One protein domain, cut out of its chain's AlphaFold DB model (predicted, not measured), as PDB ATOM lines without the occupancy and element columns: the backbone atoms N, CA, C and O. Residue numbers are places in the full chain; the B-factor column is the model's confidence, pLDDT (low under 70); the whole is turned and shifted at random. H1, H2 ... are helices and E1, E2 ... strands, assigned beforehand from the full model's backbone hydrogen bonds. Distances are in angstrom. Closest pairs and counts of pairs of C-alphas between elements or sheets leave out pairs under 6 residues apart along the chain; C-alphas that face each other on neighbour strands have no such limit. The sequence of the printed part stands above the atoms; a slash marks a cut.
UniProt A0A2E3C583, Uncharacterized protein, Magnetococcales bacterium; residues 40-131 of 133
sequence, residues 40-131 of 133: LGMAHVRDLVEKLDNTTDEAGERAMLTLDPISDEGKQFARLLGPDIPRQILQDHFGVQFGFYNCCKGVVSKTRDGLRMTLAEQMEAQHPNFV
ATOM      1  N   LEU A  40      52.739  48.320 109.125       97.50
ATOM      2  CA  LEU A  40      53.775  49.294 109.497       97.50
ATOM      3  C   LEU A  40      53.953  50.346 108.399       97.50
ATOM      4  O   LEU A  40      54.046  51.540 108.673       97.50
ATOM      5  N   GLY A  41      53.941  49.901 107.139       96.19
ATOM      6  CA  GLY A  41      53.982  50.803 105.994       96.19
ATOM      7  C   GLY A  41      52.761  51.723 105.957       96.19
ATOM      8  O   GLY A  41      52.910  52.928 105.768       96.19
ATOM      9  N   MET A  42      51.562  51.177 106.182       98.06
ATOM     10  CA  MET A  42      50.324  51.961 106.203       98.06
ATOM     11  C   MET A  42      50.282  52.969 107.351       98.06
ATOM     12  O   MET A  42      49.828  54.092 107.133       98.06
ATOM     13  N   ALA A  43      50.785  52.617 108.540       98.19
ATOM     14  CA  ALA A  43      50.924  53.565 109.644       98.19
ATOM     15  C   ALA A  43      51.761  54.784 109.220       98.19
ATOM     16  O   ALA A  43      51.297  55.915 109.324       98.19
ATOM     17  N   HIS A  44      52.920  54.564 108.596       97.50
ATOM     18  CA  HIS A  44      53.760  55.659 108.110       97.50
ATOM     19  C   HIS A  44      53.177  56.438 106.929       97.50
ATOM     20  O   HIS A  44      53.442  57.634 106.807       97.50
ATOM     21  N   VAL A  45      52.376  55.807 106.063       97.56
ATOM     22  CA  VAL A  45      51.619  56.538 105.034       97.56
ATOM     23  C   VAL A  45      50.638  57.507 105.696       97.56
ATOM     24  O   VAL A  45      50.587  58.670 105.300       97.56
ATOM     25  N   ARG A  46      49.907  57.067 106.727       97.94
ATOM     26  CA  ARG A  46      48.976  57.928 107.476       97.94
ATOM     27  C   ARG A  46      49.711  59.041 108.217       97.94
ATOM     28  O   ARG A  46      49.322  60.192 108.060       97.94
ATOM     29  N   ASP A  47      50.806  58.726 108.914       95.88
ATOM     30  CA  ASP A  47      51.647  59.726 109.587       95.88
ATOM     31  C   ASP A  47      52.147  60.790 108.601       95.88
ATOM     32  O   ASP A  47      52.219  61.975 108.915       95.88
ATOM     33  N   LEU A  48      52.531  60.370 107.391       94.44
ATOM     34  CA  LEU A  48      53.022  61.274 106.359       94.44
ATOM     35  C   LEU A  48      51.911  62.207 105.849       94.44
ATOM     36  O   LEU A  48      52.164  63.399 105.668       94.44
ATOM     37  N   VAL A  49      50.689  61.700 105.663       95.62
ATOM     38  CA  VAL A  49      49.512  62.517 105.312       95.62
ATOM     39  C   VAL A  49      49.157  63.487 106.440       95.62
ATOM     40  O   VAL A  49      48.961  64.671 106.182       95.62
ATOM     41  N   GLU A  50      49.153  63.029 107.690       93.94
ATOM     42  CA  GLU A  50      48.893  63.883 108.851       93.94
ATOM     43  C   GLU A  50      49.943  64.998 108.985       93.94
ATOM     44  O   GLU A  50      49.609  66.147 109.276       93.94
ATOM     45  N   LYS A  51      51.221  64.703 108.711       91.88
ATOM     46  CA  LYS A  51      52.279  65.725 108.668       91.88
ATOM     47  C   LYS A  51      51.994  66.804 107.626       91.88
ATOM     48  O   LYS A  51      52.222  67.979 107.906       91.88
ATOM     49  N   LEU A  52      51.489  66.429 106.449       92.25
ATOM     50  CA  LEU A  52      51.110  67.391 105.412       92.25
ATOM     51  C   LEU A  52      49.975  68.303 105.875       92.25
ATOM     52  O   LEU A  52      50.052  69.509 105.661       92.25
ATOM     53  N   ASP A  53      48.954  67.746 106.523       88.75
ATOM     54  CA  ASP A  53      47.810  68.525 107.014       88.75
ATOM     55  C   ASP A  53      48.198  69.513 108.126       88.75
ATOM     56  O   ASP A  53      47.540  70.538 108.300       88.75
ATOM     57  N   ASN A  54      49.296  69.239 108.835       85.12
ATOM     58  CA  ASN A  54      49.830  70.079 109.907       85.12
ATOM     59  C   ASN A  54      50.980  71.011 109.472       85.12
ATOM     60  O   ASN A  54      51.525  71.732 110.308       85.12
ATOM     61  N   THR A  55      51.377  71.009 108.196       77.44
ATOM     62  CA  THR A  55      52.430  71.901 107.679       77.44
ATOM     63  C   THR A  55      51.854  73.314 107.493       77.44
ATOM     64  O   THR A  55      50.904  73.502 106.736       77.44
ATOM     65  N   THR A  56      52.398  74.310 108.205       60.69
ATOM     66  CA  THR A  56      51.876  75.700 108.259       60.69
ATOM     67  C   THR A  56      52.818  76.751 107.664       60.69
ATOM     68  O   THR A  56      52.510  77.940 107.661       60.69
ATOM     69  N   ASP A  57      54.002  76.342 107.236       51.41
ATOM     70  CA  ASP A  57      55.120  77.189 106.846       51.41
ATOM     71  C   ASP A  57      55.110  77.528 105.347       51.41
ATOM     72  O   ASP A  57      54.691  76.739 104.513       51.41
ATOM     73  N   GLU A  58      55.585  78.726 104.988       46.19
ATOM     74  CA  GLU A  58      55.546  79.297 103.625       46.19
ATOM     75  C   GLU A  58      56.431  78.557 102.589       46.19
ATOM     76  O   GLU A  58      56.386  78.868 101.402       46.19
ATOM     77  N   ALA A  59      57.195  77.539 103.008       53.03
ATOM     78  CA  ALA A  59      57.825  76.541 102.126       53.03
ATOM     79  C   ALA A  59      56.887  75.347 101.803       53.03
ATOM     80  O   ALA A  59      57.278  74.385 101.136       53.03
ATOM     81  N   GLY A  60      55.665  75.395 102.336       57.03
ATOM     82  CA  GLY A  60      54.738  74.297 102.568       57.03
ATOM     83  C   GLY A  60      53.887  73.910 101.374       57.03
ATOM     84  O   GLY A  60      52.708  74.244 101.291       57.03
ATOM     85  N   GLU A  61      54.461  73.085 100.505       76.06
ATOM     86  CA  GLU A  61      53.665  72.284  99.570       76.06
ATOM     87  C   GLU A  61      53.807  70.772  99.786       76.06
ATOM     88  O   GLU A  61      53.071  70.005  99.168       76.06
ATOM     89  N   ARG A  62      54.711  70.310 100.664       89.19
ATOM     90  CA  ARG A  62      54.964  68.874 100.851       89.19
ATOM     91  C   ARG A  62      55.478  68.497 102.238       89.19
ATOM     92  O   ARG A  62      56.255  69.238 102.832       89.19
ATOM     93  N   ALA A  63      55.147  67.290 102.683       91.19
ATOM     94  CA  ALA A  63      55.763  66.637 103.836       91.19
ATOM     95  C   ALA A  63      56.638  65.463 103.377       91.19
ATOM     96  O   ALA A  63      56.355  64.825 102.362       91.19
ATOM     97  N   MET A  64      57.708  65.171 104.119       90.44
ATOM     98  CA  MET A  64      58.650  64.093 103.806       90.44
ATOM     99  C   MET A  64      58.876  63.172 105.006       90.44
ATOM    100  O   MET A  64      58.803  63.590 106.162       90.44
ATOM    101  N   LEU A  65      59.191  61.915 104.712       90.62
ATOM    102  CA  LEU A  65      59.579  60.901 105.684       90.62
ATOM    103  C   LEU A  65      60.730  60.075 105.109       90.62
ATOM    104  O   LEU A  65      60.679  59.656 103.954       90.62
ATOM    105  N   THR A  66      61.755  59.826 105.920       90.38
ATOM    106  CA  THR A  66      62.845  58.904 105.589       90.38
ATOM    107  C   THR A  66      62.808  57.727 106.550       90.38
ATOM    108  O   THR A  66      62.736  57.933 107.758       90.38
ATOM    109  N   LEU A  67      62.826  56.516 105.998       90.25
ATOM    110  CA  LEU A  67      62.864  55.255 106.732       90.25
ATOM    111  C   LEU A  67      64.073  54.444 106.276       90.25
ATOM    112  O   LEU A  67      64.397  54.445 105.090       90.25
ATOM    113  N   ASP A  68      64.692  53.713 107.194       90.06
ATOM    114  CA  ASP A  68      65.679  52.684 106.867       90.06
ATOM    115  C   ASP A  68      65.034  51.664 105.883       90.06
ATOM    116  O   ASP A  68      64.043  51.028 106.243       90.06
ATOM    117  N   PRO A  69      65.532  51.477 104.644       87.38
ATOM    118  CA  PRO A  69      64.964  50.578 103.642       87.38
ATOM    119  C   PRO A  69      65.161  49.092 103.960       87.38
ATOM    120  O   PRO A  69      64.517  48.254 103.321       87.38
ATOM    121  N   ILE A  70      66.058  48.739 104.883       90.06
ATOM    122  CA  ILE A  70      66.264  47.368 105.357       90.06
ATOM    123  C   ILE A  70      65.406  47.039 106.583       90.06
ATOM    124  O   ILE A  70      65.174  45.852 106.836       90.06
ATOM    125  N   SER A  71      64.879  48.041 107.287       93.44
ATOM    126  CA  SER A  71      63.866  47.862 108.331       93.44
ATOM    127  C   SER A  71      62.563  47.264 107.778       93.44
ATOM    128  O   SER A  71      62.279  47.319 106.574       93.44
ATOM    129  N   ASP A  72      61.756  46.651 108.644       95.38
ATOM    130  CA  ASP A  72      60.488  46.050 108.219       95.38
ATOM    131  C   ASP A  72      59.485  47.126 107.793       95.38
ATOM    132  O   ASP A  72      58.810  46.982 106.770       95.38
ATOM    133  N   GLU A  73      59.440  48.237 108.519       94.94
ATOM    134  CA  GLU A  73      58.641  49.409 108.200       94.94
ATOM    135  C   GLU A  73      59.056  50.043 106.869       94.94
ATOM    136  O   GLU A  73      58.193  50.288 106.023       94.94
ATOM    137  N   GLY A  74      60.355  50.218 106.608       93.12
ATOM    138  CA  GLY A  74      60.846  50.782 105.351       93.12
ATOM    139  C   GLY A  74      60.581  49.873 104.157       93.12
ATOM    140  O   GLY A  74      60.119  50.346 103.116       93.12
ATOM    141  N   LYS A  75      60.751  48.553 104.312       93.88
ATOM    142  CA  LYS A  75      60.365  47.573 103.282       93.88
ATOM    143  C   LYS A  75      58.875  47.648 102.962       93.88
ATOM    144  O   LYS A  75      58.498  47.621 101.790       93.88
ATOM    145  N   GLN A  76      58.011  47.710 103.976       95.81
ATOM    146  CA  GLN A  76      56.565  47.802 103.767       95.81
ATOM    147  C   GLN A  76      56.174  49.140 103.130       95.81
ATOM    148  O   GLN A  76      55.406  49.163 102.170       95.81
ATOM    149  N   PHE A  77      56.750  50.241 103.600       95.12
ATOM    150  CA  PHE A  77      56.505  51.582 103.081       95.12
ATOM    151  C   PHE A  77      56.947  51.728 101.617       95.12
ATOM    152  O   PHE A  77      56.180  52.196 100.773       95.12
ATOM    153  N   ALA A  78      58.132  51.220 101.265       93.81
ATOM    154  CA  ALA A  78      58.614  51.182  99.886       93.81
ATOM    155  C   ALA A  78      57.706  50.344  98.970       93.81
ATOM    156  O   ALA A  78      57.526  50.682  97.802       93.81
ATOM    157  N   ARG A  79      57.083  49.271  99.483       93.50
ATOM    158  CA  ARG A  79      56.097  48.470  98.729       93.50
ATOM    159  C   ARG A  79      54.791  49.214  98.451       93.50
ATOM    160  O   ARG A  79      54.100  48.844  97.503       93.50
ATOM    161  N   LEU A  80      54.454  50.215  99.259       95.38
ATOM    162  CA  LEU A  80      53.262  51.046  99.093       95.38
ATOM    163  C   LEU A  80      53.523  52.225  98.147       95.38
ATOM    164  O   LEU A  80      52.702  52.487  97.273       95.38
ATOM    165  N   LEU A  81      54.664  52.912  98.286       94.56
ATOM    166  CA  LEU A  81      54.943  54.145  97.532       94.56
ATOM    167  C   LEU A  81      55.849  53.965  96.306       94.56
ATOM    168  O   LEU A  81      55.820  54.797  95.402       94.56
ATOM    169  N   GLY A  82      56.658  52.908  96.250       89.44
ATOM    170  CA  GLY A  82      57.561  52.650  95.126       89.44
ATOM    171  C   GLY A  82      56.835  52.216  93.845       89.44
ATOM    172  O   GLY A  82      57.082  52.802  92.791       89.44
ATOM    173  N   PRO A  83      55.952  51.199  93.888       88.06
ATOM    174  CA  PRO A  83      55.221  50.745  92.708       88.06
ATOM    175  C   PRO A  83      54.078  51.693  92.316       88.06
ATOM    176  O   PRO A  83      53.435  52.302  93.166       88.06
ATOM    177  N   ASP A  84      53.767  51.761  91.019       87.12
ATOM    178  CA  ASP A  84      52.790  52.726  90.498       87.12
ATOM    179  C   ASP A  84      51.350  52.472  90.961       87.12
ATOM    180  O   ASP A  84      50.682  53.411  91.382       87.12
ATOM    181  N   ILE A  85      50.866  51.226  90.924       93.69
ATOM    182  CA  ILE A  85      49.453  50.920  91.222       93.69
ATOM    183  C   ILE A  85      49.092  51.095  92.709       93.69
ATOM    184  O   ILE A  85      48.135  51.815  92.985       93.69
ATOM    185  N   PRO A  86      49.821  50.515  93.687       95.19
ATOM    186  CA  PRO A  86      49.546  50.748  95.106       95.19
ATOM    187  C   PRO A  86      49.597  52.233  95.459       95.19
ATOM    188  O   PRO A  86      48.698  52.738  96.127       95.19
ATOM    189  N   ARG A  87      50.591  52.953  94.926       96.06
ATOM    190  CA  ARG A  87      50.703  54.395  95.112       96.06
ATOM    191  C   ARG A  87      49.495  55.141  94.547       96.06
ATOM    192  O   ARG A  87      48.965  55.996  95.242       96.06
ATOM    193  N   GLN A  88      49.039  54.827  93.331       96.00
ATOM    194  CA  GLN A  88      47.837  55.440  92.744       96.00
ATOM    195  C   GLN A  88      46.598  55.214  93.617       96.00
ATOM    196  O   GLN A  88      45.902  56.173  93.931       96.00
ATOM    197  N   ILE A  89      46.386  53.983  94.091       97.31
ATOM    198  CA  ILE A  89      45.267  53.649  94.986       97.31
ATOM    199  C   ILE A  89      45.316  54.498  96.265       97.31
ATOM    200  O   ILE A  89      44.296  55.031  96.693       97.31
ATOM    201  N   LEU A  90      46.499  54.659  96.866       98.00
ATOM    202  CA  LEU A  90      46.673  55.485  98.064       98.00
ATOM    203  C   LEU A  90      46.447  56.975  97.776       98.00
ATOM    204  O   LEU A  90      45.828  57.660  98.584       98.00
ATOM    205  N   GLN A  91      46.921  57.482  96.637       97.50
ATOM    206  CA  GLN A  91      46.685  58.869  96.224       97.50
ATOM    207  C   GLN A  91      45.193  59.169  96.078       97.50
ATOM    208  O   GLN A  91      44.724  60.182  96.595       97.50
ATOM    209  N   ASP A  92      44.456  58.269  95.426       97.06
ATOM    210  CA  ASP A  92      43.013  58.403  95.236       97.06
ATOM    211  C   ASP A  92      42.270  58.300  96.576       97.06
ATOM    212  O   ASP A  92      41.358  59.081  96.837       97.06
ATOM    213  N   HIS A  93      42.697  57.391  97.462       97.69
ATOM    214  CA  HIS A  93      42.100  57.214  98.787       97.69
ATOM    215  C   HIS A  93      42.286  58.431  99.705       97.69
ATOM    216  O   HIS A  93      41.340  58.854 100.365       97.69
ATOM    217  N   PHE A  94      43.497  58.989  99.758       96.81
ATOM    218  CA  PHE A  94      43.826  60.107 100.649       96.81
ATOM    219  C   PHE A  94      43.600  61.486 100.013       96.81
ATOM    220  O   PHE A  94      43.683  62.496 100.710       96.81
ATOM    221  N   GLY A  95      43.331  61.564  98.706       96.00
ATOM    222  CA  GLY A  95      43.169  62.836  97.996       96.00
ATOM    223  C   GLY A  95      44.457  63.669  97.948       96.00
ATOM    224  O   GLY A  95      44.412  64.895  98.043       96.00
ATOM    225  N   VAL A  96      45.613  63.010  97.836       95.75
ATOM    226  CA  VAL A  96      46.952  63.630  97.833       95.75
ATOM    227  C   VAL A  96      47.822  63.035  96.728       95.75
ATOM    228  O   VAL A  96      47.431  62.103  96.032       95.75
ATOM    229  N   GLN A  97      49.016  63.580  96.538       95.94
ATOM    230  CA  GLN A  97      50.031  63.062  95.629       95.94
ATOM    231  C   GLN A  97      51.195  62.511  96.442       95.94
ATOM    232  O   GLN A  97      51.689  63.192  97.337       95.94
ATOM    233  N   PHE A  98      51.656  61.306  96.106       96.50
ATOM    234  CA  PHE A  98      52.800  60.677  96.752       96.50
ATOM    235  C   PHE A  98      53.987  60.586  95.792       96.50
ATOM    236  O   PHE A  98      53.859  60.337  94.592       96.50
ATOM    237  N   GLY A  99      55.180  60.726  96.347       93.06
ATOM    238  CA  GLY A  99      56.437  60.478  95.659       93.06
ATOM    239  C   GLY A  99      57.353  59.599  96.495       93.06
ATOM    240  O   GLY A  99      57.202  59.472  97.711       93.06
ATOM    241  N   PHE A 100      58.316  58.996  95.812       91.75
ATOM    242  CA  PHE A 100      59.359  58.190  96.421       91.75
ATOM    243  C   PHE A 100      60.671  58.549  95.723       91.75
ATOM    244  O   PHE A 100      60.883  58.189  94.566       91.75
ATOM    245  N   TYR A 101      61.485  59.387  96.368       86.31
ATOM    246  CA  TYR A 101      62.625  60.057  95.724       86.31
ATOM    247  C   TYR A 101      63.874  59.174  95.609       86.31
ATOM    248  O   TYR A 101      64.760  59.437  94.796       86.31
ATOM    249  N   ASN A 102      63.944  58.116  96.412       80.25
ATOM    250  CA  ASN A 102      64.983  57.090  96.406       80.25
ATOM    251  C   ASN A 102      64.431  55.830  97.112       80.25
ATOM    252  O   ASN A 102      63.218  55.674  97.207       80.25
ATOM    253  N   CYS A 103      65.283  54.930  97.611       76.62
ATOM    254  CA  CYS A 103      64.848  53.710  98.302       76.62
ATOM    255  C   CYS A 103      64.272  53.923  99.715       76.62
ATOM    256  O   CYS A 103      63.728  52.973 100.270       76.62
ATOM    257  N   CYS A 104      64.388  55.121 100.294       84.25
ATOM    258  CA  CYS A 104      64.133  55.372 101.716       84.25
ATOM    259  C   CYS A 104      63.252  56.599 101.996       84.25
ATOM    260  O   CYS A 104      62.718  56.733 103.094       84.25
ATOM    261  N   LYS A 105      63.087  57.511 101.029       89.50
ATOM    262  CA  LYS A 105      62.457  58.822 101.221       89.50
ATOM    263  C   LYS A 105      61.114  58.915 100.503       89.50
ATOM    264  O   LYS A 105      61.054  59.081  99.282       89.50
ATOM    265  N   GLY A 106      60.044  58.860 101.291       92.25
ATOM    266  CA  GLY A 106      58.688  59.179 100.862       92.25
ATOM    267  C   GLY A 106      58.388  60.664 100.989       92.25
ATOM    268  O   GLY A 106      58.889  61.352 101.879       92.25
ATOM    269  N   VAL A 107      57.543  61.152 100.092       93.50
ATOM    270  CA  VAL A 107      57.049  62.526 100.085       93.50
ATOM    271  C   VAL A 107      55.555  62.522  99.786       93.50
ATOM    272  O   VAL A 107      55.064  61.663  99.049       93.50
ATOM    273  N   VAL A 108      54.833  63.486 100.338       95.38
ATOM    274  CA  VAL A 108      53.425  63.724 100.037       95.38
ATOM    275  C   VAL A 108      53.186  65.211  99.811       95.38
ATOM    276  O   VAL A 108      53.822  66.043 100.449       95.38
ATOM    277  N   SER A 109      52.268  65.547  98.915       94.44
ATOM    278  CA  SER A 109      51.856  66.915  98.594       94.44
ATOM    279  C   SER A 109      50.374  66.933  98.224       94.44
ATOM    280  O   SER A 109      49.823  65.917  97.801       94.44
ATOM    281  N   LYS A 110      49.714  68.092  98.318       92.62
ATOM    282  CA  LYS A 110      48.354  68.264  97.771       92.62
ATOM    283  C   LYS A 110      48.342  68.265  96.238       92.62
ATOM    284  O   LYS A 110      47.332  67.923  95.630       92.62
ATOM    285  N   THR A 111      49.456  68.627  95.599       91.25
ATOM    286  CA  THR A 111      49.580  68.732  94.138       91.25
ATOM    287  C   THR A 111      50.788  67.967  93.608       91.25
ATOM    288  O   THR A 111      51.762  67.708  94.316       91.25
ATOM    289  N   ARG A 112      50.758  67.617  92.318       89.88
ATOM    290  CA  ARG A 112      51.884  66.930  91.674       89.88
ATOM    291  C   ARG A 112      53.111  67.834  91.562       89.88
ATOM    292  O   ARG A 112      54.233  67.342  91.616       89.88
ATOM    293  N   ASP A 113      52.899  69.139  91.430       89.56
ATOM    294  CA  ASP A 113      53.983  70.116  91.336       89.56
ATOM    295  C   ASP A 113      54.690  70.323  92.675       89.56
ATOM    296  O   ASP A 113      55.917  70.413  92.684       89.56
ATOM    297  N   GLY A 114      53.967  70.213  93.794       89.19
ATOM    298  CA  GLY A 114      54.575  70.185  95.124       89.19
ATOM    299  C   GLY A 114      55.478  68.965  95.362       89.19
ATOM    300  O   GLY A 114      56.265  68.951  96.298       89.19
ATOM    301  N   LEU A 115      55.455  67.940  94.497       90.25
ATOM    302  CA  LEU A 115      56.416  66.830  94.546       90.25
ATOM    303  C   LEU A 115      57.723  67.112  93.791       90.25
ATOM    304  O   LEU A 115      58.584  66.232  93.731       90.25
ATOM    305  N   ARG A 116      57.911  68.273  93.163       87.94
ATOM    306  CA  ARG A 116      59.124  68.529  92.370       87.94
ATOM    307  C   ARG A 116      60.324  68.792  93.263       87.94
ATOM    308  O   ARG A 116      60.241  69.566  94.206       87.94
ATOM    309  N   MET A 117      61.456  68.186  92.933       85.69
ATOM    310  CA  MET A 117      62.736  68.497  93.563       85.69
ATOM    311  C   MET A 117      63.562  69.421  92.677       85.69
ATOM    312  O   MET A 117      63.515  69.327  91.447       85.69
ATOM    313  N   THR A 118      64.366  70.275  93.298       87.00
ATOM    314  CA  THR A 118      65.484  70.915  92.601       87.00
ATOM    315  C   THR A 118      66.598  69.897  92.339       87.00
ATOM    316  O   THR A 118      66.673  68.843  92.974       87.00
ATOM    317  N   LEU A 119      67.510  70.209  91.413       86.38
ATOM    318  CA  LEU A 119      68.679  69.356  91.169       86.38
ATOM    319  C   LEU A 119      69.574  69.231  92.412       86.38
ATOM    320  O   LEU A 119      70.124  68.161  92.646       86.38
ATOM    321  N   ALA A 120      69.685  70.294  93.215       86.31
ATOM    322  CA  ALA A 120      70.440  70.267  94.464       86.31
ATOM    323  C   ALA A 120      69.817  69.279  95.460       86.31
ATOM    324  O   ALA A 120      70.503  68.374  95.927       86.31
ATOM    325  N   GLU A 121      68.501  69.364  95.678       83.94
ATOM    326  CA  GLU A 121      67.774  68.429  96.547       83.94
ATOM    327  C   GLU A 121      67.913  66.980  96.056       83.94
ATOM    328  O   GLU A 121      68.052  66.057  96.859       83.94
ATOM    329  N   GLN A 122      67.880  66.759  94.734       84.25
ATOM    330  CA  GLN A 122      68.063  65.424  94.165       84.25
ATOM    331  C   GLN A 122      69.465  64.893  94.465       84.25
ATOM    332  O   GLN A 122      69.603  63.735  94.844       84.25
ATOM    333  N   MET A 123      70.506  65.717  94.317       83.25
ATOM    334  CA  MET A 123      71.876  65.313  94.642       83.25
ATOM    335  C   MET A 123      72.042  65.023  96.136       83.25
ATOM    336  O   MET A 123      72.658  64.022  96.491       83.25
ATOM    337  N   GLU A 124      71.441  65.836  97.003       80.38
ATOM    338  CA  GLU A 124      71.438  65.619  98.454       80.38
ATOM    339  C   GLU A 124      70.736  64.310  98.834       80.38
ATOM    340  O   GLU A 124      71.255  63.537  99.636       80.38
ATOM    341  N   ALA A 125      69.595  63.998  98.210       76.00
ATOM    342  CA  ALA A 125      68.861  62.759  98.461       76.00
ATOM    343  C   ALA A 125      69.592  61.485  97.993       76.00
ATOM    344  O   ALA A 125      69.206  60.389  98.399       76.00
ATOM    345  N   GLN A 126      70.617  61.606  97.145       72.62
ATOM    346  CA  GLN A 126      71.442  60.486  96.667       72.62
ATOM    347  C   GLN A 126      72.794  60.391  97.393       72.62
ATOM    348  O   GLN A 126      73.565  59.467  97.135       72.62
ATOM    349  N   HIS A 127      73.127  61.354  98.259       67.88
ATOM    350  CA  HIS A 127      74.472  61.469  98.808       67.88
ATOM    351  C   HIS A 127      74.697  60.488  99.974       67.88
ATOM    352  O   HIS A 127      74.055  60.643 101.009       67.88
ATOM    353  N   PRO A 128      75.660  59.548  99.892       55.50
ATOM    354  CA  PRO A 128      75.794  58.422 100.829       55.50
ATOM    355  C   PRO A 128      75.993  58.826 102.299       55.50
ATOM    356  O   PRO A 128      75.562  58.110 103.188       55.50
ATOM    357  N   ASN A 129      76.567  60.001 102.577       54.38
ATOM    358  CA  ASN A 129      76.751  60.496 103.953       54.38
ATOM    359  C   ASN A 129      75.464  61.028 104.623       54.38
ATOM    360  O   ASN A 129      75.503  61.395 105.791       54.38
ATOM    361  N   PHE A 130      74.353  61.121 103.887       50.78
ATOM    362  CA  PHE A 130      73.012  61.410 104.422       50.78
ATOM    363  C   PHE A 130      72.101  60.174 104.364       50.78
ATOM    364  O   PHE A 130      70.906  60.263 104.643       50.78
ATOM    365  N   VAL A 131      72.678  59.034 103.975       48.81
ATOM    366  CA  VAL A 131      72.029  57.740 103.792       48.81
ATOM    367  C   VAL A 131      72.569  56.813 104.883       48.81
ATOM    368  O   VAL A 131      73.174  55.790 104.594       48.81
TER     369      VAL A 131
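What this domain is: This is residues 40 to 131 of the 133 residues of an uncharacterized protein of Magnetococcales bacterium (UniProt A0A2E3C583). A small antiparallel sheet of three short strands, with E3 in the middle between E1 and E2, has helices over one face: H1 and H2 lie over the strands, and H3 sits on the same face but beside them, at the E2 edge. The short helix H4 lies away from the sheet and from the other helices, near the end of the printed part. The printed part has 92 residues, with four named helices and three named strands in the order H1 E1 H2 H3 E2 E3 H4; the class is mixed, helices and strands. The sheet's order is E1 - E3 - E2. The whole is compact, with a radius of gyration of the C-alphas of 12.6 A, and rounded, with spans of 33 by 30 by 22 A.

How they stand to each other: In the sheet, the inner strand E3, residues 105 to 109, is antiparallel to the edge strand E1, residues 62 to 66, at 163 degrees; N 63 and O 108 are within hydrogen-bond range at 2.9 A. E3 and the other edge strand E2, residues 97 to 100, form a hairpin, with N 97 and O 109 within range at 2.8 A. H1, residues 40 to 53, is on the sheet at a height of 8.7 A, over E1 and E3; it runs slantwise to the strands, at 34 degrees to E3 on the local plane. The closest C-alphas of H1 and E1 are those of Leu 52 and Ala 63, 5.0 A apart. H2, residues 72 to 81, is on the same face at a height of 9.8 A, over E2 and only just over E3, on which 3 of its C-alphas fall. With its residues 40 to 45 alone H1 touches H2, at a steep tilt of 61 degrees; the closest C-alphas are those of Gly 41 and Phe 77, 3.9 A apart. H3, residues 84 to 94, is on that face too, over none of the strands; its closest C-alpha to E2 is that of Gln 91, 5.4 A from that of Gln 97. H2 and H3 touch only at the corner by their link, with the C-alphas of Leu 81 and Arg 87 closest at 4.9 A, and are about perpendicular at 87 degrees. E1, H2 H3 and E2 make a split strand-helix-strand unit, two strands running the same way with E3 between them, and its crossover is right-handed. H1, H2 and H3 on one face of the sheet make two layers, one of helices and one of strands. H4, residues 119 to 125, is not on the sheet and is apart from H1, H2 and H3. In H1, H2, H3 and H4 every O i to N i+4 pair is within hydrogen-bond range.

Where its parts are: H1 begins at C-alpha 40 (53.775, 49.294, 109.497) and is 20.3 A long. H3 measures 15.4 A, H2 14.5 A, and E1 and E3 13.6 A each. E3 begins at C-alpha 105 (62.457, 58.822, 101.221). E2 measures 10.6 A, and H4 is 9.8 A long, ending at C-alpha 125 (68.861, 62.759, 98.461).

The domain as a whole: The two C-alphas farthest apart are those of His 93 and Asn 129, at 35.2 A. The printed part has no cut. No link is long; those from H1 to E1 and from E3 to H4 are short, the others tight. The model's mean pLDDT over the printed part is 87.1, and residues 56 to 60 and 127 to 131 are under 70.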